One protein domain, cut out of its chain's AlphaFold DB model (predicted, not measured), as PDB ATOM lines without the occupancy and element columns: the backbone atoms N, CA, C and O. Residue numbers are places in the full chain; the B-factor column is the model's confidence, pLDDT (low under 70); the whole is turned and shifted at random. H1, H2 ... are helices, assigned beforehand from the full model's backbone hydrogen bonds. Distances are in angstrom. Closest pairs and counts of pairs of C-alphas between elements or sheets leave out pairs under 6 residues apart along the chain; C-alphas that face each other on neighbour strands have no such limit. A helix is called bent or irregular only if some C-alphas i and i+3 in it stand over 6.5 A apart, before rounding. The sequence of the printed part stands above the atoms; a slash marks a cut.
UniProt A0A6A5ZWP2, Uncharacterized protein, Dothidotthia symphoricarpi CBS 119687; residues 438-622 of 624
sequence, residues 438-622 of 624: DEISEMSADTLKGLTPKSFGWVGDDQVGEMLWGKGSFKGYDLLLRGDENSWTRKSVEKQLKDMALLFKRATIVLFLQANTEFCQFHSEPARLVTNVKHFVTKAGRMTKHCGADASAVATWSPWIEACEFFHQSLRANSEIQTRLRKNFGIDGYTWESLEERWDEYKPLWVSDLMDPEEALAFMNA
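AT A GLANCE: This is residues 438 to 622 of the 624 residues of an uncharacterized protein of Dothidotthia symphoricarpi CBS 119687 (UniProt A0A6A5ZWP2). Four helices or arms, H5b, H6, H8 and H10, make an elongated up-and-down bundle, each running against the one before it in the chain, with H9 across one end of H5b. The short H1 and H2 pack on H5b and H8, H4 lies at the end where H9 is, H11 lies near the opposite end, and the long link of residues 470 to 489 runs from H4 to H5a. The printed part has 185 residues with eleven named helices, H1 to H11 in chain order, and no named strand; its class is all helix. It is compact, with a radius of gyration of the C-alphas of 16.6 A, and spans 50 by 31 by 29 A.

IN THESE COORDINATES: H1, residues 438 to 442, begins at C-alpha 438 (266.481, 204.786, 366.974). H2 is residues 445 to 449, H3 453 to 456 and H4 461 to 469. H5, residues 490 to 516, was assigned as one helix by its hydrogen bonds but is bent: C-alphas 499 and 502 are 7.3 A apart. Its arms are H5a, 490 to 499, 14.1 A long, and H5b, 502 to 516, 21.3 A. H6, residues 525 to 546, is 31.8 A long and begins at C-alpha 525 (263.603, 229.394, 356.569). H7 is residues 551 to 554, H8 558 to 572, 19.4 A, and H9 575 to 585, 15.4 A. H10, residues 589 to 605, 25.3 A, is irregular: C-alphas 601 and 604 are 7.4 A apart. H11, residues 613 to 620, ends at C-alpha 620 (265.081, 227.199, 394.498).

HOW THE PARTS SIT: H5, taken whole, is the hub, touching five helices. H5b touches H8 at a shallow tilt of 12 degrees, the same way; the closest C-alphas, of Lys 505 and Ala 563, are 5.4 A apart. H5b and H6 form a helical hairpin, closest at Ala 507 and Val 533, C-alphas 7.6 A apart. H6 touches H10 at a shallow tilt of 29 degrees, the same way, with the C-alphas of Lys 534 and Leu 595 closest at 5.1 A. H9 touches residues 511 to 516 of H5b, about perpendicular at 77 degrees, closest at Ala 515 and Leu 581, C-alphas 5.0 A apart. H3 and H4 are close but not clearly touching, as are H10 and H11. H7 only just touches H10, with 3 pairs of C-alphas within 8 A, closest at Ala 551 and Leu 605, 5.0 A. Each O i to N i+4 pair is within hydrogen-bond range in H1, H4, H5a, H5b, H6, H8, H9 and H11; H10 has 10 of 13, H2 has 0 of 1 but 1 of 2 O i to N i+3 pairs, and H3 and H7 are too short for an i+4 pair.

THE WHOLE: The farthest C-alphas, of Gly 460 and Asn 621, are 53.1 A apart. The printed part has no cut; the link from H4 to H5 is long. Mean pLDDT of the printed part is 75.8, with 53 residues under 70, among them 608 to 622.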
ATOM      1  N   ASP A 438     265.544 205.445 366.062       82.81
ATOM      2  CA  ASP A 438     266.481 204.786 366.974       82.81
ATOM      3  C   ASP A 438     267.893 205.392 366.818       82.81
ATOM      4  O   ASP A 438     268.496 205.799 367.815       82.81
ATOM      5  N   GLU A 439     268.390 205.576 365.583       82.94
ATOM      6  CA  GLU A 439     269.690 206.238 365.332       82.94
ATOM      7  C   GLU A 439     269.725 207.682 365.865       82.94
ATOM      8  O   GLU A 439     270.721 208.117 366.456       82.94
ATOM      9  N   ILE A 440     268.639 208.444 365.688       83.19
ATOM     10  CA  ILE A 440     268.537 209.811 366.217       83.19
ATOM     11  C   ILE A 440     268.399 209.799 367.750       83.19
ATOM     12  O   ILE A 440     268.966 210.671 368.423       83.19
ATOM     13  N   SER A 441     267.689 208.822 368.324       83.50
ATOM     14  CA  SER A 441     267.535 208.693 369.776       83.50
ATOM     15  C   SER A 441     268.864 208.365 370.465       83.50
ATOM     16  O   SER A 441     269.192 209.015 371.456       83.50
ATOM     17  N   GLU A 442     269.689 207.466 369.923       85.12
ATOM     18  CA  GLU A 442     271.000 207.123 370.507       85.12
ATOM     19  C   GLU A 442     272.105 208.173 370.244       85.12
ATOM     20  O   GLU A 442     273.148 208.165 370.903       85.12
ATOM     21  N   MET A 443     271.897 209.125 369.327       83.81
ATOM     22  CA  MET A 443     272.917 210.111 368.938       83.81
ATOM     23  C   MET A 443     273.408 210.987 370.108       83.81
ATOM     24  O   MET A 443     272.612 211.623 370.801       83.81
ATOM     25  N   SER A 444     274.731 211.103 370.281       86.62
ATOM     26  CA  SER A 444     275.351 211.971 371.295       86.62
ATOM     27  C   SER A 444     275.770 213.342 370.741       86.62
ATOM     28  O   SER A 444     275.983 213.504 369.536       86.62
ATOM     29  N   ALA A 445     275.948 214.331 371.622       83.00
ATOM     30  CA  ALA A 445     276.435 215.660 371.240       83.00
ATOM     31  C   ALA A 445     277.884 215.647 370.703       83.00
ATOM     32  O   ALA A 445     278.273 216.553 369.967       83.00
ATOM     33  N   ASP A 446     278.684 214.624 371.030       82.44
ATOM     34  CA  ASP A 446     280.004 214.404 370.424       82.44
ATOM     35  C   ASP A 446     279.898 213.750 369.042       82.44
ATOM     36  O   ASP A 446     280.590 214.176 368.119       82.44
ATOM     37  N   THR A 447     278.975 212.797 368.858       84.31
ATOM     38  CA  THR A 447     278.659 212.210 367.543       84.31
ATOM     39  C   THR A 447     278.290 213.310 366.549       84.31
ATOM     40  O   THR A 447     278.844 213.370 365.453       84.31
ATOM     41  N   LEU A 448     277.415 214.235 366.963       84.50
ATOM     42  CA  LEU A 448     276.938 215.343 366.136       84.50
ATOM     43  C   LEU A 448     278.073 216.250 365.621       84.50
ATOM     44  O   LEU A 448     277.981 216.742 364.499       84.50
ATOM     45  N   LYS A 449     279.181 216.412 366.361       82.38
ATOM     46  CA  LYS A 449     280.344 217.218 365.923       82.38
ATOM     47  C   LYS A 449     281.049 216.649 364.688       82.38
ATOM     48  O   LYS A 449     281.673 217.413 363.957       82.38
ATOM     49  N   GLY A 450     280.946 215.339 364.454       79.88
ATOM     50  CA  GLY A 450     281.455 214.671 363.252       79.88
ATOM     51  C   GLY A 450     280.456 214.617 362.090       79.88
ATOM     52  O   GLY A 450     280.828 214.207 360.989       79.88
ATOM     53  N   LEU A 451     279.194 215.007 362.301       83.31
ATOM     54  CA  LEU A 451     278.160 214.905 361.274       83.31
ATOM     55  C   LEU A 451     278.175 216.098 360.317       83.31
ATOM     56  O   LEU A 451     278.277 217.265 360.690       83.31
ATOM     57  N   THR A 452     278.008 215.768 359.044       84.12
ATOM     58  CA  THR A 452     277.850 216.702 357.930       84.12
ATOM     59  C   THR A 452     276.580 216.331 357.163       84.12
ATOM     60  O   THR A 452     276.098 215.209 357.310       84.12
ATOM     61  N   PRO A 453     276.058 217.183 356.267       80.69
ATOM     62  CA  PRO A 453     274.953 216.797 355.384       80.69
ATOM     63  C   PRO A 453     275.207 215.493 354.597       80.69
ATOM     64  O   PRO A 453     274.306 214.677 354.422       80.69
ATOM     65  N   LYS A 454     276.464 215.239 354.202       80.75
ATOM     66  CA  LYS A 454     276.870 213.997 353.519       80.75
ATOM     67  C   LYS A 454     276.769 212.763 354.418       80.75
ATOM     68  O   LYS A 454     276.548 211.669 353.907       80.75
ATOM     69  N   SER A 455     276.903 212.937 355.734       83.62
ATOM     70  CA  SER A 455     276.754 211.870 356.729       83.62
ATOM     71  C   SER A 455     275.317 211.351 356.823       83.62
ATOM     72  O   SER A 455     275.128 210.261 357.333       83.62
ATOM     73  N   PHE A 456     274.325 212.072 356.282       77.88
ATOM     74  CA  PHE A 456     272.934 211.611 356.136       77.88
ATOM     75  C   PHE A 456     272.613 211.119 354.711       77.88
ATOM     76  O   PHE A 456     271.455 211.012 354.308       77.88
ATOM     77  N   GLY A 457     273.644 210.878 353.892       77.81
ATOM     78  CA  GLY A 457     273.490 210.498 352.488       77.81
ATOM     79  C   GLY A 457     273.003 211.624 351.566       77.81
ATOM     80  O   GLY A 457     272.670 211.347 350.416       77.81
ATOM     81  N   TRP A 458     272.960 212.883 352.025       82.12
ATOM     82  CA  TRP A 458     272.531 214.015 351.197       82.12
ATOM     83  C   TRP A 458     273.687 214.475 350.297       82.12
ATOM     84  O   TRP A 458     274.743 214.907 350.772       82.12
ATOM     85  N   VAL A 459     273.505 214.360 348.979       79.06
ATOM     86  CA  VAL A 459     274.547 214.574 347.970       79.06
ATOM     87  C   VAL A 459     274.168 215.727 347.046       79.06
ATOM     88  O   VAL A 459     273.264 215.621 346.222       79.06
ATOM     89  N   GLY A 460     274.950 216.802 347.125       75.19
ATOM     90  CA  GLY A 460     274.793 217.986 346.286       75.19
ATOM     91  C   GLY A 460     273.953 219.077 346.945       75.19
ATOM     92  O   GLY A 460     273.048 218.816 347.737       75.19
ATOM     93  N   ASP A 461     274.303 220.313 346.611       72.50
ATOM     94  CA  ASP A 461     273.873 221.517 347.321       72.50
ATOM     95  C   ASP A 461     272.345 221.708 347.272       72.50
ATOM     96  O   ASP A 461     271.762 222.167 348.249       72.50
ATOM     97  N   ASP A 462     271.682 221.261 346.196       71.62
ATOM     98  CA  ASP A 462     270.217 221.272 346.060       71.62
ATOM     99  C   ASP A 462     269.517 220.293 347.024       71.62
ATOM    100  O   ASP A 462     268.495 220.642 347.614       71.62
ATOM    101  N   GLN A 463     270.059 219.082 347.231       75.50
ATOM    102  CA  GLN A 463     269.457 218.089 348.137       75.50
ATOM    103  C   GLN A 463     269.686 218.474 349.603       75.50
ATOM    104  O   GLN A 463     268.774 218.388 350.421       75.50
ATOM    105  N   VAL A 464     270.890 218.951 349.932       76.81
ATOM    106  CA  VAL A 464     271.170 219.560 351.244       76.81
ATOM    107  C   VAL A 464     270.265 220.783 351.452       76.81
ATOM    108  O   VAL A 464     269.691 220.951 352.526       76.81
ATOM    109  N   GLY A 465     270.062 221.560 350.382       71.12
ATOM    110  CA  GLY A 465     269.057 222.606 350.220       71.12
ATOM    111  C   GLY A 465     267.661 222.188 350.685       71.12
ATOM    112  O   GLY A 465     267.077 222.809 351.574       71.12
ATOM    113  N   GLU A 466     267.130 221.117 350.093       71.38
ATOM    114  CA  GLU A 466     265.772 220.630 350.341       71.38
ATOM    115  C   GLU A 466     265.584 219.983 351.723       71.38
ATOM    116  O   GLU A 466     264.511 220.130 352.316       71.38
ATOM    117  N   MET A 467     266.610 219.310 352.255       74.94
ATOM    118  CA  MET A 467     266.536 218.618 353.549       74.94
ATOM    119  C   MET A 467     266.714 219.557 354.750       74.94
ATOM    120  O   MET A 467     266.019 219.380 355.748       74.94
ATOM    121  N   LEU A 468     267.595 220.565 354.665       74.19
ATOM    122  CA  LEU A 468     267.829 221.524 355.759       74.19
ATOM    123  C   LEU A 468     266.972 222.798 355.675       74.19
ATOM    124  O   LEU A 468     266.746 223.422 356.711       74.19
ATOM    125  N   TRP A 469     266.520 223.212 354.483       68.44
ATOM    126  CA  TRP A 469     265.782 224.476 354.271       68.44
ATOM    127  C   TRP A 469     264.653 224.376 353.233       68.44
ATOM    128  O   TRP A 469     264.245 225.390 352.653       68.44
ATOM    129  N   GLY A 470     264.172 223.166 352.958       55.25
ATOM    130  CA  GLY A 470     263.066 222.909 352.041       55.25
ATOM    131  C   GLY A 470     261.970 222.063 352.677       55.25
ATOM    132  O   GLY A 470     261.742 222.091 353.884       55.25
ATOM    133  N   LYS A 471     261.249 221.310 351.844       48.72
ATOM    134  CA  LYS A 471     260.134 220.466 352.295       48.72
ATOM    135  C   LYS A 471     260.575 219.153 352.953       48.72
ATOM    136  O   LYS A 471     259.701 218.464 353.476       48.72
ATOM    137  N   GLY A 472     261.852 218.780 352.823       47.12
ATOM    138  CA  GLY A 472     262.276 217.389 352.641       47.12
ATOM    139  C   GLY A 472     261.993 216.439 353.801       47.12
ATOM    140  O   GLY A 472     261.606 215.303 353.555       47.12
ATOM    141  N   SER A 473     262.151 216.905 355.043       48.72
ATOM    142  CA  SER A 473     261.926 216.085 356.240       48.72
ATOM    143  C   SER A 473     261.436 216.918 357.428       48.72
ATOM    144  O   SER A 473     260.255 216.868 357.770       48.72
ATOM    145  N   PHE A 474     262.296 217.754 358.018       58.97
ATOM    146  CA  PHE A 474     261.991 218.430 359.281       58.97
ATOM    147  C   PHE A 474     261.624 219.905 359.092       58.97
ATOM    148  O   PHE A 474     262.489 220.753 358.875       58.97
ATOM    149  N   LYS A 475     260.333 220.235 359.206       57.19
ATOM    150  CA  LYS A 475     259.830 221.601 358.955       57.19
ATOM    151  C   LYS A 475     259.759 222.464 360.218       57.19
ATOM    152  O   LYS A 475     259.461 223.654 360.135       57.19
ATOM    153  N   GLY A 476     259.949 221.875 361.398       52.69
ATOM    154  CA  GLY A 476     259.845 222.557 362.691       52.69
ATOM    155  C   GLY A 476     258.416 222.905 363.127       52.69
ATOM    156  O   GLY A 476     258.208 223.143 364.312       52.69
ATOM    157  N   TYR A 477     257.425 222.882 362.225       50.34
ATOM    158  CA  TYR A 477     255.994 222.944 362.572       50.34
ATOM    159  C   TYR A 477     255.519 221.721 363.359       50.34
ATOM    160  O   TYR A 477     254.430 221.732 363.915       50.34
ATOM    161  N   ASP A 478     256.333 220.675 363.413       63.53
ATOM    162  CA  ASP A 478     256.072 219.454 364.163       63.53
ATOM    163  C   ASP A 478     256.211 219.696 365.683       63.53
ATOM    164  O   ASP A 478     255.623 218.971 366.483       63.53
ATOM    165  N   LEU A 479     256.913 220.766 366.098       77.00
ATOM    166  CA  LEU A 479     257.145 221.172 367.493       77.00
ATOM    167  C   LEU A 479     255.915 221.827 368.167       77.00
ATOM    168  O   LEU A 479     255.988 222.946 368.677       77.00
ATOM    169  N   LEU A 480     254.767 221.140 368.187       78.38
ATOM    170  CA  LEU A 480     253.488 221.683 368.676       78.38
ATOM    171  C   LEU A 480     252.959 220.995 369.944       78.38
ATOM    172  O   LEU A 480     252.234 219.999 369.894       78.38
ATOM    173  N   LEU A 481     253.228 221.613 371.097       80.44
ATOM    174  CA  LEU A 481     252.612 221.253 372.380       80.44
ATOM    175  C   LEU A 481     251.160 221.755 372.454       80.44
ATOM    176  O   LEU A 481     250.872 222.926 372.181       80.44
ATOM    177  N   ARG A 482     250.226 220.883 372.844       77.94
ATOM    178  CA  ARG A 482     248.773 221.112 372.775       77.94
ATOM    179  C   ARG A 482     248.184 221.549 374.123       77.94
ATOM    180  O   ARG A 482     248.788 221.374 375.180       77.94
ATOM    181  N   GLY A 483     246.981 222.123 374.066       72.06
ATOM    182  CA  GLY A 483     246.228 222.584 375.236       72.06
ATOM    183  C   GLY A 483     246.666 223.946 375.787       72.06
ATOM    184  O   GLY A 483     247.741 224.459 375.452       72.06
ATOM    185  N   ASP A 484     245.805 224.505 376.626       77.94
ATOM    186  CA  ASP A 484     245.969 225.713 377.437       77.94
ATOM    187  C   ASP A 484     246.277 225.358 378.906       77.94
ATOM    188  O   ASP A 484     246.174 224.194 379.293       77.94
ATOM    189  N   GLU A 485     246.595 226.350 379.740       74.19
ATOM    190  CA  GLU A 485     246.943 226.140 381.158       74.19
ATOM    191  C   GLU A 485     245.875 225.356 381.939       74.19
ATOM    192  O   GLU A 485     246.221 224.461 382.705       74.19
ATOM    193  N   ASN A 486     244.582 225.576 381.674       75.12
ATOM    194  CA  ASN A 486     243.498 224.862 382.363       75.12
ATOM    195  C   ASN A 486     243.441 223.357 382.021       75.12
ATOM    196  O   ASN A 486     242.842 222.572 382.759       75.12
ATOM    197  N   SER A 487     244.060 222.934 380.913       77.88
ATOM    198  CA  SER A 487     244.125 221.532 380.471       77.88
ATOM    199  C   SER A 487     245.368 220.770 380.961       77.88
ATOM    200  O   SER A 487     245.483 219.557 380.743       77.88
ATOM    201  N   TRP A 488     246.330 221.445 381.599       86.00
ATOM    202  CA  TRP A 488     247.653 220.880 381.883       86.00
ATOM    203  C   TRP A 488     247.703 220.081 383.189       86.00
ATOM    204  O   TRP A 488     248.018 220.584 384.262       86.00
ATOM    205  N   THR A 489     247.477 218.770 383.087       84.94
ATOM    206  CA  THR A 489     247.791 217.826 384.172       84.94
ATOM    207  C   THR A 489     249.237 217.326 384.073       84.94
ATOM    208  O   THR A 489     249.743 217.112 382.971       84.94
ATOM    209  N   ARG A 490     249.879 217.006 385.209       83.06
ATOM    210  CA  ARG A 490     251.250 216.445 385.235       83.06
ATOM    211  C   ARG A 490     251.434 215.254 384.282       83.06
ATOM    212  O   ARG A 490     252.439 215.189 383.590       83.06
ATOM    213  N   LYS A 491     250.438 214.363 384.179       84.06
ATOM    214  CA  LYS A 491     250.464 213.194 383.275       84.06
ATOM    215  C   LYS A 491     250.316 213.557 381.793       84.06
ATOM    216  O   LYS A 491     250.907 212.893 380.946       84.06
ATOM    217  N   SER A 492     249.519 214.574 381.459       86.44
ATOM    218  CA  SER A 492     249.347 215.030 380.070       86.44
ATOM    219  C   SER A 492     250.488 215.932 379.597       86.44
ATOM    220  O   SER A 492     250.736 215.997 378.396       86.44
ATOM    221  N   VAL A 493     251.194 216.598 380.514       88.06
ATOM    222  CA  VAL A 493     252.452 217.303 380.227       88.06
ATOM    223  C   VAL A 493     253.603 216.310 380.069       88.06
ATOM    224  O   VAL A 493     254.245 216.322 379.025       88.06
ATOM    225  N   GLU A 494     253.785 215.387 381.024       87.88
ATOM    226  CA  GLU A 494     254.769 214.296 380.944       87.88
ATOM    227  C   GLU A 494     254.679 213.553 379.609       87.88
ATOM    228  O   GLU A 494     255.684 213.398 378.916       87.88
ATOM    229  N   LYS A 495     253.468 213.110 379.237       87.06
ATOM    230  CA  LYS A 495     253.273 212.390 377.980       87.06
ATOM    231  C   LYS A 495     253.666 213.257 376.785       87.06
ATOM    232  O   LYS A 495     254.431 212.796 375.952       87.06
ATOM    233  N   GLN A 496     253.175 214.494 376.698       89.50
ATOM    234  CA  GLN A 496     253.475 215.350 375.547       89.50
ATOM    235  C   GLN A 496     254.967 215.656 375.415       89.50
ATOM    236  O   GLN A 496     255.475 215.636 374.303       89.50
ATOM    237  N   LEU A 497     255.686 215.902 376.511       91.12
ATOM    238  CA  LEU A 497     257.124 216.176 376.444       91.12
ATOM    239  C   LEU A 497     257.942 214.921 376.100       91.12
ATOM    240  O   LEU A 497     258.918 215.033 375.366       91.12
ATOM    241  N   LYS A 498     257.506 213.724 376.524       89.81
ATOM    242  CA  LYS A 498     258.074 212.442 376.064       89.81
ATOM    243  C   LYS A 498     257.808 212.196 374.576       89.81
ATOM    244  O   LYS A 498     258.755 211.954 373.838       89.81
ATOM    245  N   ASP A 499     256.555 212.326 374.132       88.19
ATOM    246  CA  ASP A 499     256.151 212.176 372.724       88.19
ATOM    247  C   ASP A 499     256.894 213.177 371.803       88.19
ATOM    248  O   ASP A 499     257.167 212.874 370.644       88.19
ATOM    249  N   MET A 500     257.237 214.368 372.313       90.44
ATOM    250  CA  MET A 500     257.890 215.448 371.560       90.44
ATOM    251  C   MET A 500     259.424 215.474 371.639       90.44
ATOM    252  O   MET A 500     260.056 216.192 370.858       90.44
ATOM    253  N   ALA A 501     260.038 214.725 372.557       90.81
ATOM    254  CA  ALA A 501     261.475 214.795 372.834       90.81
ATOM    255  C   ALA A 501     262.344 214.519 371.594       90.81
ATOM    256  O   ALA A 501     263.289 215.254 371.304       90.81
ATOM    257  N   LEU A 502     261.985 213.496 370.817       89.12
ATOM    258  CA  LEU A 502     262.751 213.085 369.643       89.12
ATOM    259  C   LEU A 502     262.668 214.107 368.498       89.12
ATOM    260  O   LEU A 502     263.664 214.374 367.828       89.12
ATOM    261  N   LEU A 503     261.517 214.765 368.328       88.38
ATOM    262  CA  LEU A 503     261.354 215.866 367.372       88.38
ATOM    263  C   LEU A 503     262.177 217.097 367.791       88.38
ATOM    264  O   LEU A 503     262.785 217.746 366.942       88.38
ATOM    265  N   PHE A 504     262.277 217.390 369.091       91.19
ATOM    266  CA  PHE A 504     263.171 218.435 369.609       91.19
ATOM    267  C   PHE A 504     264.658 218.091 369.386       91.19
ATOM    268  O   PHE A 504     265.462 218.955 369.013       91.19
ATOM    269  N   LYS A 505     265.023 216.808 369.505       90.31
ATOM    270  CA  LYS A 505     266.364 216.306 369.170       90.31
ATOM    271  C   LYS A 505     266.668 216.428 367.667       90.31
ATOM    272  O   LYS A 505     267.703 216.995 367.311       90.31
ATOM    273  N   ARG A 506     265.738 216.038 366.779       88.31
ATOM    274  CA  ARG A 506     265.826 216.277 365.318       88.31
ATOM    275  C   ARG A 506     265.997 217.772 364.995       88.31
ATOM    276  O   ARG A 506     266.894 218.124 364.231       88.31
ATOM    277  N   ALA A 507     265.226 218.664 365.626       87.88
ATOM    278  CA  ALA A 507     265.362 220.118 365.456       87.88
ATOM    279  C   ALA A 507     266.765 220.636 365.824       87.88
ATOM    280  O   ALA A 507     267.334 221.471 365.116       87.88
ATOM    281  N   THR A 508     267.337 220.108 366.910       90.25
ATOM    282  CA  THR A 508     268.692 220.436 367.375       90.25
ATOM    283  C   THR A 508     269.750 220.051 366.335       90.25
ATOM    284  O   THR A 508     270.629 220.855 366.019       90.25
ATOM    285  N   ILE A 509     269.638 218.846 365.762       88.81
ATOM    286  CA  ILE A 509     270.537 218.343 364.709       88.81
ATOM    287  C   ILE A 509     270.454 219.233 363.463       88.81
ATOM    288  O   ILE A 509     271.488 219.635 362.931       88.81
ATOM    289  N   VAL A 510     269.244 219.599 363.028       86.88
ATOM    290  CA  VAL A 510     269.050 220.488 361.869       86.88
ATOM    291  C   VAL A 510     269.709 221.844 362.112       86.88
ATOM    292  O   VAL A 510     270.522 222.257 361.292       86.88
ATOM    293  N   LEU A 511     269.457 222.509 363.246       86.25
ATOM    294  CA  LEU A 511     270.103 223.788 363.577       86.25
ATOM    295  C   LEU A 511     271.641 223.687 363.595       86.25
ATOM    296  O   LEU A 511     272.323 224.580 363.090       86.25
ATOM    297  N   PHE A 512     272.202 222.594 364.115       88.31
ATOM    298  CA  PHE A 512     273.650 222.365 364.124       88.31
ATOM    299  C   PHE A 512     274.225 222.208 362.704       88.31
ATOM    300  O   PHE A 512     275.236 222.825 362.360       88.31
ATOM    301  N   LEU A 513     273.565 221.424 361.847       86.62
ATOM    302  CA  LEU A 513     273.961 221.247 360.445       86.62
ATOM    303  C   LEU A 513     273.811 222.548 359.645       86.62
ATOM    304  O   LEU A 513     274.695 222.884 358.854       86.62
ATOM    305  N   GLN A 514     272.743 223.313 359.891       82.38
ATOM    306  CA  GLN A 514     272.532 224.640 359.314       82.38
ATOM    307  C   GLN A 514     273.671 225.604 359.692       82.38
ATOM    308  O   GLN A 514     274.210 226.285 358.822       82.38
ATOM    309  N   ALA A 515     274.102 225.625 360.958       83.19
ATOM    310  CA  ALA A 515     275.227 226.451 361.411       83.19
ATOM    311  C   ALA A 515     276.555 226.111 360.706       83.19
ATOM    312  O   ALA A 515     277.379 226.991 360.455       83.19
ATOM    313  N   ASN A 516     276.767 224.833 360.387       83.12
ATOM    314  CA  ASN A 516     278.017 224.321 359.825       83.12
ATOM    315  C   ASN A 516     278.054 224.258 358.293       83.12
ATOM    316  O   ASN A 516     279.070 223.843 357.735       83.12
ATOM    317  N   THR A 517     276.989 224.679 357.607       77.75
ATOM    318  CA  THR A 517     276.888 224.599 356.145       77.75
ATOM    319  C   THR A 517     276.885 225.995 355.514       77.75
ATOM    320  O   THR A 517     276.105 226.860 355.898       77.75
ATOM    321  N   GLU A 518     277.751 226.233 354.524       66.38
ATOM    322  CA  GLU A 518     277.964 227.571 353.933       66.38
ATOM    323  C   GLU A 518     276.847 228.028 352.962       66.38
ATOM    324  O   GLU A 518     276.797 229.197 352.567       66.38
ATOM    325  N   PHE A 519     275.935 227.132 352.574       59.19
ATOM    326  CA  PHE A 519     274.973 227.297 351.470       59.19
ATOM    327  C   PHE A 519     273.729 228.163 351.790       59.19
ATOM    328  O   PHE A 519     272.610 227.805 351.431       59.19
ATOM    329  N   CYS A 520     273.888 229.321 352.446       51.81
ATOM    330  CA  CYS A 520     272.752 230.039 353.061       51.81
ATOM    331  C   CYS A 520     272.572 231.533 352.743       51.81
ATOM    332  O   CYS A 520     271.976 232.263 353.527       51.81
ATOM    333  N   GLN A 521     272.974 232.009 351.563       46.44
ATOM    334  CA  GLN A 521     272.769 233.424 351.194       46.44
ATOM    335  C   GLN A 521     271.341 233.780 350.699       46.44
ATOM    336  O   GLN A 521     271.092 234.943 350.389       46.44
ATOM    337  N   PHE A 522     270.396 232.824 350.602       44.41
ATOM    338  CA  PHE A 522     269.131 233.019 349.849       44.41
ATOM    339  C   PHE A 522     267.818 232.494 350.489       44.41
ATOM    340  O   PHE A 522     266.749 232.593 349.865       44.41
ATOM    341  N   HIS A 523     267.858 231.949 351.713       49.03
ATOM    342  CA  HIS A 523     266.706 231.294 352.358       49.03
ATOM    343  C   HIS A 523     266.346 231.931 353.707       49.03
ATOM    344  O   HIS A 523     267.190 232.063 354.584       49.03
ATOM    345  N   SER A 524     265.068 232.287 353.870       48.72
ATOM    346  CA  SER A 524     264.473 232.861 355.091       48.72
ATOM    347  C   SER A 524     263.974 231.812 356.096       48.72
ATOM    348  O   SER A 524     263.529 232.162 357.184       48.72
ATOM    349  N   GLU A 525     264.035 230.528 355.738       52.16
ATOM    350  CA  GLU A 525     263.603 229.394 356.569       52.16
ATOM    351  C   GLU A 525     264.348 229.228 357.918       52.16
ATOM    352  O   GLU A 525     263.683 228.896 358.899       52.16
ATOM    353  N   PRO A 526     265.670 229.485 358.043       52.25
ATOM    354  CA  PRO A 526     266.429 229.258 359.285       52.25
ATOM    355  C   PRO A 526     265.872 229.983 360.515       52.25
ATOM    356  O   PRO A 526     265.739 229.387 361.584       52.25
ATOM    357  N   ALA A 527     265.474 231.251 360.356       60.75
ATOM    358  CA  ALA A 527     264.867 232.032 361.433       60.75
ATOM    359  C   ALA A 527     263.561 231.391 361.937       60.75
ATOM    360  O   ALA A 527     263.276 231.415 363.131       60.75
ATOM    361  N   ARG A 528     262.800 230.739 361.047       69.38
ATOM    362  CA  ARG A 528     261.525 230.079 361.371       69.38
ATOM    363  C   ARG A 528     261.750 228.875 362.285       69.38
ATOM    364  O   ARG A 528     260.989 228.689 363.229       69.38
ATOM    365  N   LEU A 529     262.815 228.096 362.062       78.69
ATOM    366  CA  LEU A 529     263.159 226.965 362.930       78.69
ATOM    367  C   LEU A 529     263.611 227.431 364.322       78.69
ATOM    368  O   LEU A 529     263.151 226.874 365.316       78.69
ATOM    369  N   VAL A 530     264.438 228.480 364.409       79.94
ATOM    370  CA  VAL A 530     264.843 229.084 365.695       79.94
ATOM    371  C   VAL A 530     263.624 229.621 366.456       79.94
ATOM    372  O   VAL A 530     263.467 229.328 367.640       79.94
ATOM    373  N   THR A 531     262.710 230.321 365.780       78.31
ATOM    374  CA  THR A 531     261.460 230.820 366.375       78.31
ATOM    375  C   THR A 531     260.520 229.689 366.812       78.31
ATOM    376  O   THR A 531     259.939 229.763 367.894       78.31
ATOM    377  N   ASN A 532     260.405 228.601 366.043       81.94
ATOM    378  CA  ASN A 532     259.621 227.426 366.442       81.94
ATOM    379  C   ASN A 532     260.223 226.745 367.685       81.94
ATOM    380  O   ASN A 532     259.491 226.430 368.623       81.94
ATOM    381  N   VAL A 533     261.552 226.598 367.744       88.56
ATOM    382  CA  VAL A 533     262.280 226.106 368.927       88.56
ATOM    383  C   VAL A 533     262.056 227.024 370.138       88.56
ATOM    384  O   VAL A 533     261.728 226.525 371.211       88.56
ATOM    385  N   LYS A 534     262.125 228.352 369.972       87.00
ATOM    386  CA  LYS A 534     261.822 229.348 371.022       87.00
ATOM    387  C   LYS A 534     260.401 229.196 371.568       87.00
ATOM    388  O   LYS A 534     260.221 229.122 372.786       87.00
ATOM    389  N   HIS A 535     259.393 229.118 370.700       83.62
ATOM    390  CA  HIS A 535     257.999 228.940 371.120       83.62
ATOM    391  C   HIS A 535     257.769 227.599 371.827       83.62
ATOM    392  O   HIS A 535     257.097 227.557 372.858       83.62
ATOM    393  N   PHE A 536     258.368 226.521 371.317       89.88
ATOM    394  CA  PHE A 536     258.291 225.192 371.914       89.88
ATOM    395  C   PHE A 536     258.943 225.140 373.304       89.88
ATOM    396  O   PHE A 536     258.281 224.730 374.254       89.88
ATOM    397  N   VAL A 537     260.177 225.644 373.457       91.81
ATOM    398  CA  VAL A 537     260.875 225.768 374.753       91.81
ATOM    399  C   VAL A 537     260.058 226.612 375.733       91.81
ATOM    400  O   VAL A 537     259.815 226.184 376.859       91.81
ATOM    401  N   THR A 538     259.543 227.766 375.295       88.00
ATOM    402  CA  THR A 538     258.732 228.648 376.154       88.00
ATOM    403  C   THR A 538     257.458 227.953 376.646       88.00
ATOM    404  O   THR A 538     257.089 228.060 377.818       88.00
ATOM    405  N   LYS A 539     256.778 227.201 375.770       88.31
ATOM    406  CA  LYS A 539     255.557 226.476 376.138       88.31
ATOM    407  C   LYS A 539     255.852 225.252 377.013       88.31
ATOM    408  O   LYS A 539     255.142 225.048 377.995       88.31
ATOM    409  N   ALA A 540     256.912 224.496 376.725       90.81
ATOM    410  CA  ALA A 540     257.390 223.405 377.574       90.81
ATOM    411  C   ALA A 540     257.722 223.899 378.993       90.81
ATOM    412  O   ALA A 540     257.376 223.241 379.976       90.81
ATOM    413  N   GLY A 541     258.352 225.073 379.103       89.06
ATOM    414  CA  GLY A 541     258.723 225.700 380.370       89.06
ATOM    415  C   GLY A 541     257.509 226.020 381.230       89.06
ATOM    416  O   GLY A 541     257.384 225.512 382.346       89.06
ATOM    417  N   ARG A 542     256.545 226.758 380.660       88.38
ATOM    418  CA  ARG A 542     255.251 227.037 381.306       88.38
ATOM    419  C   ARG A 542     254.505 225.758 381.692       88.38
ATOM    420  O   ARG A 542     254.021 225.671 382.816       88.38
ATOM    421  N   MET A 543     254.460 224.749 380.818       88.69
ATOM    422  CA  MET A 543     253.834 223.451 381.111       88.69
ATOM    423  C   MET A 543     254.504 222.729 382.290       88.69
ATOM    424  O   MET A 543     253.809 222.152 383.129       88.69
ATOM    425  N   THR A 544     255.835 222.792 382.384       87.69
ATOM    426  CA  THR A 544     256.609 222.187 383.480       87.69
ATOM    427  C   THR A 544     256.369 222.936 384.798       87.69
ATOM    428  O   THR A 544     255.956 222.313 385.779       87.69
ATOM    429  N   LYS A 545     256.513 224.275 384.811       85.19
ATOM    430  CA  LYS A 545     256.290 225.108 386.011       85.19
ATOM    431  C   LYS A 545     254.842 225.023 386.513       85.19
ATOM    432  O   LYS A 545     254.628 224.824 387.705       85.19
ATOM    433  N   HIS A 546     253.848 225.067 385.620       83.19
ATOM    434  CA  HIS A 546     252.427 224.943 385.980       83.19
ATOM    435  C   HIS A 546     252.100 223.607 386.671       83.19
ATOM    436  O   HIS A 546     251.282 223.561 387.585       83.19
ATOM    437  N   CYS A 547     252.763 222.510 386.291       79.50
ATOM    438  CA  CYS A 547     252.543 221.198 386.911       79.50
ATOM    439  C   CYS A 547     253.138 221.051 388.325       79.50
ATOM    440  O   CYS A 547     253.107 219.938 388.873       79.50
ATOM    441  N   GLY A 548     253.718 222.122 388.889       66.19
ATOM    442  CA  GLY A 548     254.472 222.094 390.143       66.19
ATOM    443  C   GLY A 548     255.575 221.039 390.101       66.19
ATOM    444  O   GLY A 548     255.723 220.272 391.049       66.19
ATOM    445  N   ALA A 549     256.214 220.879 388.939       62.34
ATOM    446  CA  ALA A 549     257.193 219.836 388.687       62.34
ATOM    447  C   ALA A 549     258.594 220.411 388.905       62.34
ATOM    448  O   ALA A 549     259.247 220.881 387.975       62.34
ATOM    449  N   ASP A 550     259.026 220.389 390.160       62.53
ATOM    450  CA  ASP A 550     260.422 220.565 390.533       62.53
ATOM    451  C   ASP A 550     261.298 219.482 389.878       62.53
ATOM    452  O   ASP A 550     260.835 218.378 389.573       62.53
ATOM    453  N   ALA A 551     262.577 219.805 389.670       57.31
ATOM    454  CA  ALA A 551     263.573 218.971 388.992       57.31
ATOM    455  C   ALA A 551     263.517 217.477 389.372       57.31
ATOM    456  O   ALA A 551     263.598 216.600 388.510       57.31
ATOM    457  N   SER A 552     263.305 217.186 390.661       55.97
ATOM    458  CA  SER A 552     263.245 215.824 391.198       55.97
ATOM    459  C   SER A 552     262.105 214.978 390.609       55.97
ATOM    460  O   SER A 552     262.260 213.771 390.408       55.97
ATOM    461  N   ALA A 553     260.972 215.604 390.279       59.72
ATOM    462  CA  ALA A 553     259.839 214.958 389.628       59.72
ATOM    463  C   ALA A 553     260.050 214.836 388.110       59.72
ATOM    464  O   ALA A 553     259.684 213.817 387.512       59.72
ATOM    465  N   VAL A 554     260.662 215.852 387.491       59.69
ATOM    466  CA  VAL A 554     260.929 215.904 386.044       59.69
ATOM    467  C   VAL A 554     262.010 214.901 385.623       59.69
ATOM    468  O   VAL A 554     261.942 214.370 384.520       59.69
ATOM    469  N   ALA A 555     262.929 214.516 386.515       60.97
ATOM    470  CA  ALA A 555     263.913 213.450 386.277       60.97
ATOM    471  C   ALA A 555     263.294 212.088 385.872       60.97
ATOM    472  O   ALA A 555     263.961 211.240 385.282       60.97
ATOM    473  N   THR A 556     261.995 211.868 386.116       64.44
ATOM    474  CA  THR A 556     261.252 210.692 385.610       64.44
ATOM    475  C   THR A 556     260.890 210.779 384.115       64.44
ATOM    476  O   THR A 556     260.280 209.860 383.549       64.44
ATOM    477  N   TRP A 557     261.237 211.884 383.451       78.25
ATOM    478  CA  TRP A 557     260.939 212.177 382.052       78.25
ATOM    479  C   TRP A 557     262.158 211.992 381.138       78.25
ATOM    480  O   TRP A 557     262.351 212.790 380.229       78.25
ATOM    481  N   SER A 558     262.967 210.948 381.361       79.12
ATOM    482  CA  SER A 558     264.328 210.860 380.798       79.12
ATOM    483  C   SER A 558     264.464 211.180 379.298       79.12
ATOM    484  O   SER A 558     265.312 212.015 379.010       79.12
ATOM    485  N   PRO A 559     263.596 210.740 378.355       87.19
ATOM    486  CA  PRO A 559     263.750 211.118 376.944       87.19
ATOM    487  C   PRO A 559     263.697 212.637 376.708       87.19
ATOM    488  O   PRO A 559     264.424 213.169 375.873       87.19
ATOM    489  N   TRP A 560     262.864 213.357 377.472       90.88
ATOM    490  CA  TRP A 560     262.795 214.821 377.445       90.88
ATOM    491  C   TRP A 560     264.059 215.457 378.036       90.88
ATOM    492  O   TRP A 560     264.603 216.387 377.446       90.88
ATOM    493  N   ILE A 561     264.562 214.925 379.155       87.94
ATOM    494  CA  ILE A 561     265.802 215.400 379.790       87.94
ATOM    495  C   ILE A 561     267.012 215.181 378.876       87.94
ATOM    496  O   ILE A 561     267.764 216.116 378.625       87.94
ATOM    497  N   GLU A 562     267.144 213.991 378.296       88.06
ATOM    498  CA  GLU A 562     268.183 213.617 377.333       88.06
ATOM    499  C   GLU A 562     268.158 214.535 376.094       88.06
ATOM    500  O   GLU A 562     269.206 214.962 375.606       88.06
ATOM    501  N   ALA A 563     266.969 214.912 375.605       91.25
ATOM    502  CA  ALA A 563     266.820 215.878 374.515       91.25
ATOM    503  C   ALA A 563     267.186 217.319 374.935       91.25
ATOM    504  O   ALA A 563     267.816 218.044 374.160       91.25
ATOM    505  N   CYS A 564     266.852 217.733 376.162       91.25
ATOM    506  CA  CYS A 564     267.258 219.017 376.743       91.25
ATOM    507  C   CYS A 564     268.779 219.118 376.953       91.25
ATOM    508  O   CYS A 564     269.383 220.130 376.595       91.25
ATOM    509  N   GLU A 565     269.414 218.071 377.479       89.31
ATOM    510  CA  GLU A 565     270.870 217.973 377.613       89.31
ATOM    511  C   GLU A 565     271.560 218.001 376.250       89.31
ATOM    512  O   GLU A 565     272.511 218.760 376.055       89.31
ATOM    513  N   PHE A 566     271.048 217.243 375.279       90.62
ATOM    514  CA  PHE A 566     271.566 217.229 373.913       90.62
ATOM    515  C   PHE A 566     271.474 218.612 373.250       90.62
ATOM    516  O   PHE A 566     272.454 219.059 372.648       90.62
ATOM    517  N   PHE A 567     270.354 219.332 373.402       92.38
ATOM    518  CA  PHE A 567     270.218 220.728 372.961       92.38
ATOM    519  C   PHE A 567     271.236 221.648 373.647       92.38
ATOM    520  O   PHE A 567     271.920 222.438 372.983       92.38
ATOM    521  N   HIS A 568     271.388 221.517 374.968       90.62
ATOM    522  CA  HIS A 568     272.316 222.333 375.739       90.62
ATOM    523  C   HIS A 568     273.770 222.121 375.296       90.62
ATOM    524  O   HIS A 568     274.462 223.090 374.989       90.62
ATOM    525  N   GLN A 569     274.222 220.870 375.204       89.75
ATOM    526  CA  GLN A 569     275.594 220.517 374.831       89.75
ATOM    527  C   GLN A 569     275.907 220.846 373.360       89.75
ATOM    528  O   GLN A 569     277.012 221.296 373.049       89.75
ATOM    529  N   SER A 570     274.945 220.645 372.452       88.38
ATOM    530  CA  SER A 570     275.159 220.794 371.004       88.38
ATOM    531  C   SER A 570     275.079 222.242 370.520       88.38
ATOM    532  O   SER A 570     275.869 222.640 369.662       88.38
ATOM    533  N   LEU A 571     274.132 223.027 371.054       86.94
ATOM    534  CA  LEU A 571     273.836 224.390 370.592       86.94
ATOM    535  C   LEU A 571     274.101 225.459 371.658       86.94
ATOM    536  O   LEU A 571     274.806 226.427 371.375       86.94
ATOM    537  N   ARG A 572     273.555 225.319 372.876       85.00
ATOM    538  CA  ARG A 572     273.614 226.395 373.888       85.00
ATOM    539  C   ARG A 572     275.052 226.618 374.378       85.00
ATOM    540  O   ARG A 572     275.531 227.746 374.353       85.00
ATOM    541  N   ALA A 573     275.751 225.566 374.796       84.56
ATOM    542  CA  ALA A 573     277.124 225.639 375.301       84.56
ATOM    543  C   ALA A 573     278.167 225.911 374.197       84.56
ATOM    544  O   ALA A 573     279.294 226.318 374.483       84.56
ATOM    545  N   ASN A 574     277.805 225.706 372.927       85.44
ATOM    546  CA  ASN A 574     278.717 225.807 371.794       85.44
ATOM    547  C   ASN A 574     278.689 227.211 371.163       85.44
ATOM    548  O   ASN A 574     278.025 227.459 370.155       85.44
ATOM    549  N   SER A 575     279.439 228.141 371.759       84.69
ATOM    550  CA  SER A 575     279.513 229.548 371.328       84.69
ATOM    551  C   SER A 575     279.968 229.746 369.873       84.69
ATOM    552  O   SER A 575     279.576 230.730 369.240       84.69
ATOM    553  N   GLU A 576     280.736 228.815 369.297       86.38
ATOM    554  CA  GLU A 576     281.080 228.848 367.873       86.38
ATOM    555  C   GLU A 576     279.851 228.576 366.996       86.38
ATOM    556  O   GLU A 576     279.592 229.336 366.061       86.38
ATOM    557  N   ILE A 577     279.054 227.554 367.323       84.69
ATOM    558  CA  ILE A 577     277.798 227.258 366.619       84.69
ATOM    559  C   ILE A 577     276.826 228.428 366.737       84.69
ATOM    560  O   ILE A 577     276.297 228.868 365.719       84.69
ATOM    561  N   GLN A 578     276.667 229.015 367.927       82.75
ATOM    562  CA  GLN A 578     275.868 230.233 368.085       82.75
ATOM    563  C   GLN A 578     276.352 231.371 367.175       82.75
ATOM    564  O   GLN A 578     275.554 232.039 366.520       82.75
ATOM    565  N   THR A 579     277.667 231.603 367.124       83.31
ATOM    566  CA  THR A 579     278.263 232.672 366.311       83.31
ATOM    567  C   THR A 579     278.024 232.420 364.823       83.31
ATOM    568  O   THR A 579     277.690 233.350 364.088       83.31
ATOM    569  N   ARG A 580     278.135 231.160 364.378       83.38
ATOM    570  CA  ARG A 580     277.807 230.735 363.010       83.38
ATOM    571  C   ARG A 580     276.316 230.919 362.702       83.38
ATOM    572  O   ARG A 580     276.009 231.482 361.658       83.38
ATOM    573  N   LEU A 581     275.407 230.555 363.613       78.81
ATOM    574  CA  LEU A 581     273.959 230.780 363.476       78.81
ATOM    575  C   LEU A 581     273.631 232.274 363.315       78.81
ATOM    576  O   LEU A 581     273.061 232.667 362.295       78.81
ATOM    577  N   ARG A 582     274.049 233.119 364.271       77.75
ATOM    578  CA  ARG A 582     273.831 234.581 364.231       77.75
ATOM    579  C   ARG A 582     274.377 235.190 362.926       77.75
ATOM    580  O   ARG A 582     273.691 235.964 362.263       77.75
ATOM    581  N   LYS A 583     275.593 234.798 362.516       75.81
ATOM    582  CA  LYS A 583     276.276 235.306 361.312       75.81
ATOM    583  C   LYS A 583     275.629 234.858 359.997       75.81
ATOM    584  O   LYS A 583     275.475 235.680 359.098       75.81
ATOM    585  N   ASN A 584     275.327 233.568 359.847       67.88
ATOM    586  CA  ASN A 584     274.903 232.996 358.564       67.88
ATOM    587  C   ASN A 584     273.458 233.365 358.218       67.88
ATOM    588  O   ASN A 584     273.122 233.455 357.040       67.88
ATOM    589  N   PHE A 585     272.616 233.574 359.233       63.41
ATOM    590  CA  PHE A 585     271.169 233.664 359.048       63.41
ATOM    591  C   PHE A 585     270.579 235.055 359.222       63.41
ATOM    592  O   PHE A 585     269.393 235.236 358.959       63.41
ATOM    593  N   GLY A 586     271.387 236.036 359.636       55.25
ATOM    594  CA  GLY A 586     270.898 237.393 359.883       55.25
ATOM    595  C   GLY A 586     269.778 237.430 360.922       55.25
ATOM    596  O   GLY A 586     268.957 238.342 360.881       55.25
ATOM    597  N   ILE A 587     269.742 236.424 361.810       57.22
ATOM    598  CA  ILE A 587     268.871 236.388 362.981       57.22
ATOM    599  C   ILE A 587     269.196 237.663 363.752       57.22
ATOM    600  O   ILE A 587     270.345 237.880 364.150       57.22
ATOM    601  N   ASP A 588     268.202 238.531 363.889       59.72
ATOM    602  CA  ASP A 588     268.300 239.709 364.729       59.72
ATOM    603  C   ASP A 588     268.684 239.256 366.139       59.72
ATOM    604  O   ASP A 588     268.173 238.239 366.609       59.72
ATOM    605  N   GLY A 589     269.618 239.966 366.790       58.84
ATOM    606  CA  GLY A 589     270.183 239.534 368.081       58.84
ATOM    607  C   GLY A 589     269.085 239.070 369.033       58.84
ATOM    608  O   GLY A 589     269.117 237.937 369.504       58.84
ATOM    609  N   TYR A 590     268.024 239.873 369.102       63.25
ATOM    610  CA  TYR A 590     266.752 239.632 369.771       63.25
ATOM    611  C   TYR A 590     266.137 238.224 369.613       63.25
ATOM    612  O   TYR A 590     265.733 237.637 370.614       63.25
ATOM    613  N   THR A 591     266.057 237.636 368.414       68.19
ATOM    614  CA  THR A 591     265.413 236.318 368.239       68.19
ATOM    615  C   THR A 591     266.249 235.184 368.835       68.19
ATOM    616  O   THR A 591     265.681 234.265 369.429       68.19
ATOM    617  N   TRP A 592     267.584 235.253 368.740       77.12
ATOM    618  CA  TRP A 592     268.462 234.278 369.403       77.12
ATOM    619  C   TRP A 592     268.621 234.586 370.897       77.12
ATOM    620  O   TRP A 592     268.483 233.692 371.720       77.12
ATOM    621  N   GLU A 593     268.831 235.845 371.272       76.94
ATOM    622  CA  GLU A 593     268.968 236.298 372.663       76.94
ATOM    623  C   GLU A 593     267.703 236.007 373.479       76.94
ATOM    624  O   GLU A 593     267.804 235.586 374.625       76.94
ATOM    625  N   SER A 594     266.512 236.113 372.882       79.25
ATOM    626  CA  SER A 594     265.247 235.732 373.526       79.25
ATOM    627  C   SER A 594     264.937 234.221 373.426       79.25
ATOM    628  O   SER A 594     264.008 233.735 374.066       79.25
ATOM    629  N   LEU A 595     265.715 233.434 372.668       83.19
ATOM    630  CA  LEU A 595     265.795 231.977 372.862       83.19
ATOM    631  C   LEU A 595     266.748 231.640 374.022       83.19
ATOM    632  O   LEU A 595     266.437 230.748 374.804       83.19
ATOM    633  N   GLU A 596     267.868 232.354 374.168       84.25
ATOM    634  CA  GLU A 596     268.801 232.192 375.295       84.25
ATOM    635  C   GLU A 596     268.132 232.559 376.628       84.25
ATOM    636  O   GLU A 596     268.155 231.752 377.549       84.25
ATOM    637  N   GLU A 597     267.435 233.697 376.690       85.75
ATOM    638  CA  GLU A 597     266.590 234.142 377.812       85.75
ATOM    639  C   GLU A 597     265.600 233.053 378.254       85.75
ATOM    640  O   GLU A 597     265.572 232.667 379.420       85.75
ATOM    641  N   ARG A 598     264.810 232.514 377.313       87.44
ATOM    642  CA  ARG A 598     263.793 231.487 377.599       87.44
ATOM    643  C   ARG A 598     264.388 230.117 377.888       87.44
ATOM    644  O   ARG A 598     263.783 229.338 378.617       87.44
ATOM    645  N   TRP A 599     265.558 229.805 377.337       90.19
ATOM    646  CA  TRP A 599     266.279 228.600 377.719       90.19
ATOM    647  C   TRP A 599     266.802 228.716 379.152       90.19
ATOM    648  O   TRP A 599     266.575 227.809 379.943       90.19
ATOM    649  N   ASP A 600     267.462 229.817 379.508       87.38
ATOM    650  CA  ASP A 600     268.045 229.989 380.839       87.38
ATOM    651  C   ASP A 600     266.957 230.190 381.927       87.38
ATOM    652  O   ASP A 600     267.161 229.749 383.056       87.38
ATOM    653  N   GLU A 601     265.768 230.721 381.586       87.19
ATOM    654  CA  GLU A 601     264.567 230.750 382.454       87.19
ATOM    655  C   GLU A 601     264.098 229.340 382.869       87.19
ATOM    656  O   GLU A 601     263.707 229.126 384.018       87.19
ATOM    657  N   TYR A 602     264.125 228.370 381.944       87.62
ATOM    658  CA  TYR A 602     263.536 227.038 382.149       87.62
ATOM    659  C   TYR A 602     264.550 225.896 382.309       87.62
ATOM    660  O   TYR A 602     264.179 224.841 382.828       87.62
ATOM    661  N   LYS A 603     265.833 226.104 381.973       85.12
ATOM    662  CA  LYS A 603     266.948 225.163 382.203       85.12
ATOM    663  C   LYS A 603     266.905 224.520 383.599       85.12
ATOM    664  O   LYS A 603     267.047 223.297 383.645       85.12
ATOM    665  N   PRO A 604     266.686 225.245 384.719       82.88
ATOM    666  CA  PRO A 604     266.723 224.644 386.058       82.88
ATOM    667  C   PRO A 604     265.659 223.558 386.288       82.88
ATOM    668  O   PRO A 604     265.853 222.670 387.116       82.88
ATOM    669  N   LEU A 605     264.552 223.594 385.533       81.25
ATOM    670  CA  LEU A 605     263.463 222.613 385.611       81.25
ATOM    671  C   LEU A 605     263.791 221.287 384.902       81.25
ATOM    672  O   LEU A 605     263.089 220.299 385.113       81.25
ATOM    673  N   TRP A 606     264.813 221.268 384.040       83.44
ATOM    674  CA  TRP A 606     265.135 220.129 383.172       83.44
ATOM    675  C   TRP A 606     266.572 219.625 383.328       83.44
ATOM    676  O   TRP A 606     266.803 218.427 383.237       83.44
ATOM    677  N   VAL A 607     267.545 220.514 383.534       75.75
ATOM    678  CA  VAL A 607     268.977 220.202 383.399       75.75
ATOM    679  C   VAL A 607     269.723 220.504 384.700       75.75
ATOM    680  O   VAL A 607     270.537 221.425 384.792       75.75
ATOM    681  N   SER A 608     269.387 219.732 385.731       61.19
ATOM    682  CA  SER A 608     269.802 219.965 387.120       61.19
ATOM    683  C   SER A 608     271.283 219.674 387.374       61.19
ATOM    684  O   SER A 608     271.947 220.459 388.044       61.19
ATOM    685  N   ASP A 609     271.826 218.616 386.763       56.00
ATOM    686  CA  ASP A 609     273.231 218.205 386.924       56.00
ATOM    687  C   ASP A 609     274.227 219.096 386.138       56.00
ATOM    688  O   ASP A 609     275.438 218.886 386.198       56.00
ATOM    689  N   LEU A 610     273.735 220.117 385.418       50.59
ATOM    690  CA  LEU A 610     274.542 221.143 384.736       50.59
ATOM    691  C   LEU A 610     274.290 222.560 385.286       50.59
ATOM    692  O   LEU A 610     274.465 223.553 384.571       50.59
ATOM    693  N   MET A 611     273.878 222.675 386.548       49.56
ATOM    694  CA  MET A 611     273.965 223.917 387.324       49.56
ATOM    695  C   MET A 611     275.077 223.808 388.365       49.56
ATOM    696  O   MET A 611     275.337 222.725 388.890       49.56
ATOM    697  N   ASP A 612     275.723 224.929 388.689       53.59
ATOM    698  CA  ASP A 612     276.557 224.974 389.889       53.59
ATOM    699  C   ASP A 612     275.639 224.799 391.122       53.59
ATOM    700  O   ASP A 612     274.557 225.401 391.145       53.59
ATOM    701  N   PRO A 613     275.996 223.989 392.138       46.97
ATOM    702  CA  PRO A 613     275.166 223.808 393.329       46.97
ATOM    703  C   PRO A 613     274.738 225.114 394.019       46.97
ATOM    704  O   PRO A 613     273.667 225.141 394.629       46.97
ATOM    705  N   GLU A 614     275.519 226.197 393.908       47.78
ATOM    706  CA  GLU A 614     275.114 227.515 394.421       47.78
ATOM    707  C   GLU A 614     274.025 228.187 393.559       47.78
ATOM    708  O   GLU A 614     273.096 228.774 394.117       47.78
ATOM    709  N   GLU A 615     274.053 228.046 392.224       48.00
ATOM    710  CA  GLU A 615     272.972 228.528 391.343       48.00
ATOM    711  C   GLU A 615     271.673 227.744 391.561       48.00
ATOM    712  O   GLU A 615     270.594 228.335 391.618       48.00
ATOM    713  N   ALA A 616     271.766 226.418 391.715       48.59
ATOM    714  CA  ALA A 616     270.605 225.565 391.960       48.59
ATOM    715  C   ALA A 616     269.896 225.939 393.275       48.59
ATOM    716  O   ALA A 616     268.669 226.057 393.306       48.59
ATOM    717  N   LEU A 617     270.662 226.206 394.344       47.00
ATOM    718  CA  LEU A 617     270.109 226.727 395.598       47.00
ATOM    719  C   LEU A 617     269.512 228.129 395.425       47.00
ATOM    720  O   LEU A 617     268.440 228.401 395.961       47.00
ATOM    721  N   ALA A 618     270.187 229.025 394.702       54.41
ATOM    722  CA  ALA A 618     269.703 230.386 394.488       54.41
ATOM    723  C   ALA A 618     268.369 230.415 393.723       54.41
ATOM    724  O   ALA A 618     267.486 231.186 394.087       54.41
ATOM    725  N   PHE A 619     268.194 229.551 392.718       50.66
ATOM    726  CA  PHE A 619     266.944 229.437 391.964       50.66
ATOM    727  C   PHE A 619     265.808 228.835 392.806       50.66
ATOM    728  O   PHE A 619     264.691 229.342 392.776       50.66
ATOM    729  N   MET A 620     266.085 227.791 393.600       51.53
ATOM    730  CA  MET A 620     265.081 227.199 394.498       51.53
ATOM    731  C   MET A 620     264.601 228.167 395.588       51.53
ATOM    732  O   MET A 620     263.429 228.134 395.946       51.53
ATOM    733  N   ASN A 621     265.479 229.041 396.086       49.91
ATOM    734  CA  ASN A 621     265.170 230.015 397.138       49.91
ATOM    735  C   ASN A 621     264.647 231.369 396.598       49.91
ATOM    736  O   ASN A 621     264.664 232.356 397.332       49.91
ATOM    737  N   ALA A 622     264.247 231.450 395.321       50.03
ATOM    738  CA  ALA A 622     263.760 232.682 394.680       50.03
ATOM    739  C   ALA A 622     262.235 232.720 394.433       50.03
ATOM    740  O   ALA A 622     261.720 233.763 394.035       50.03
TER     741      ALA A 622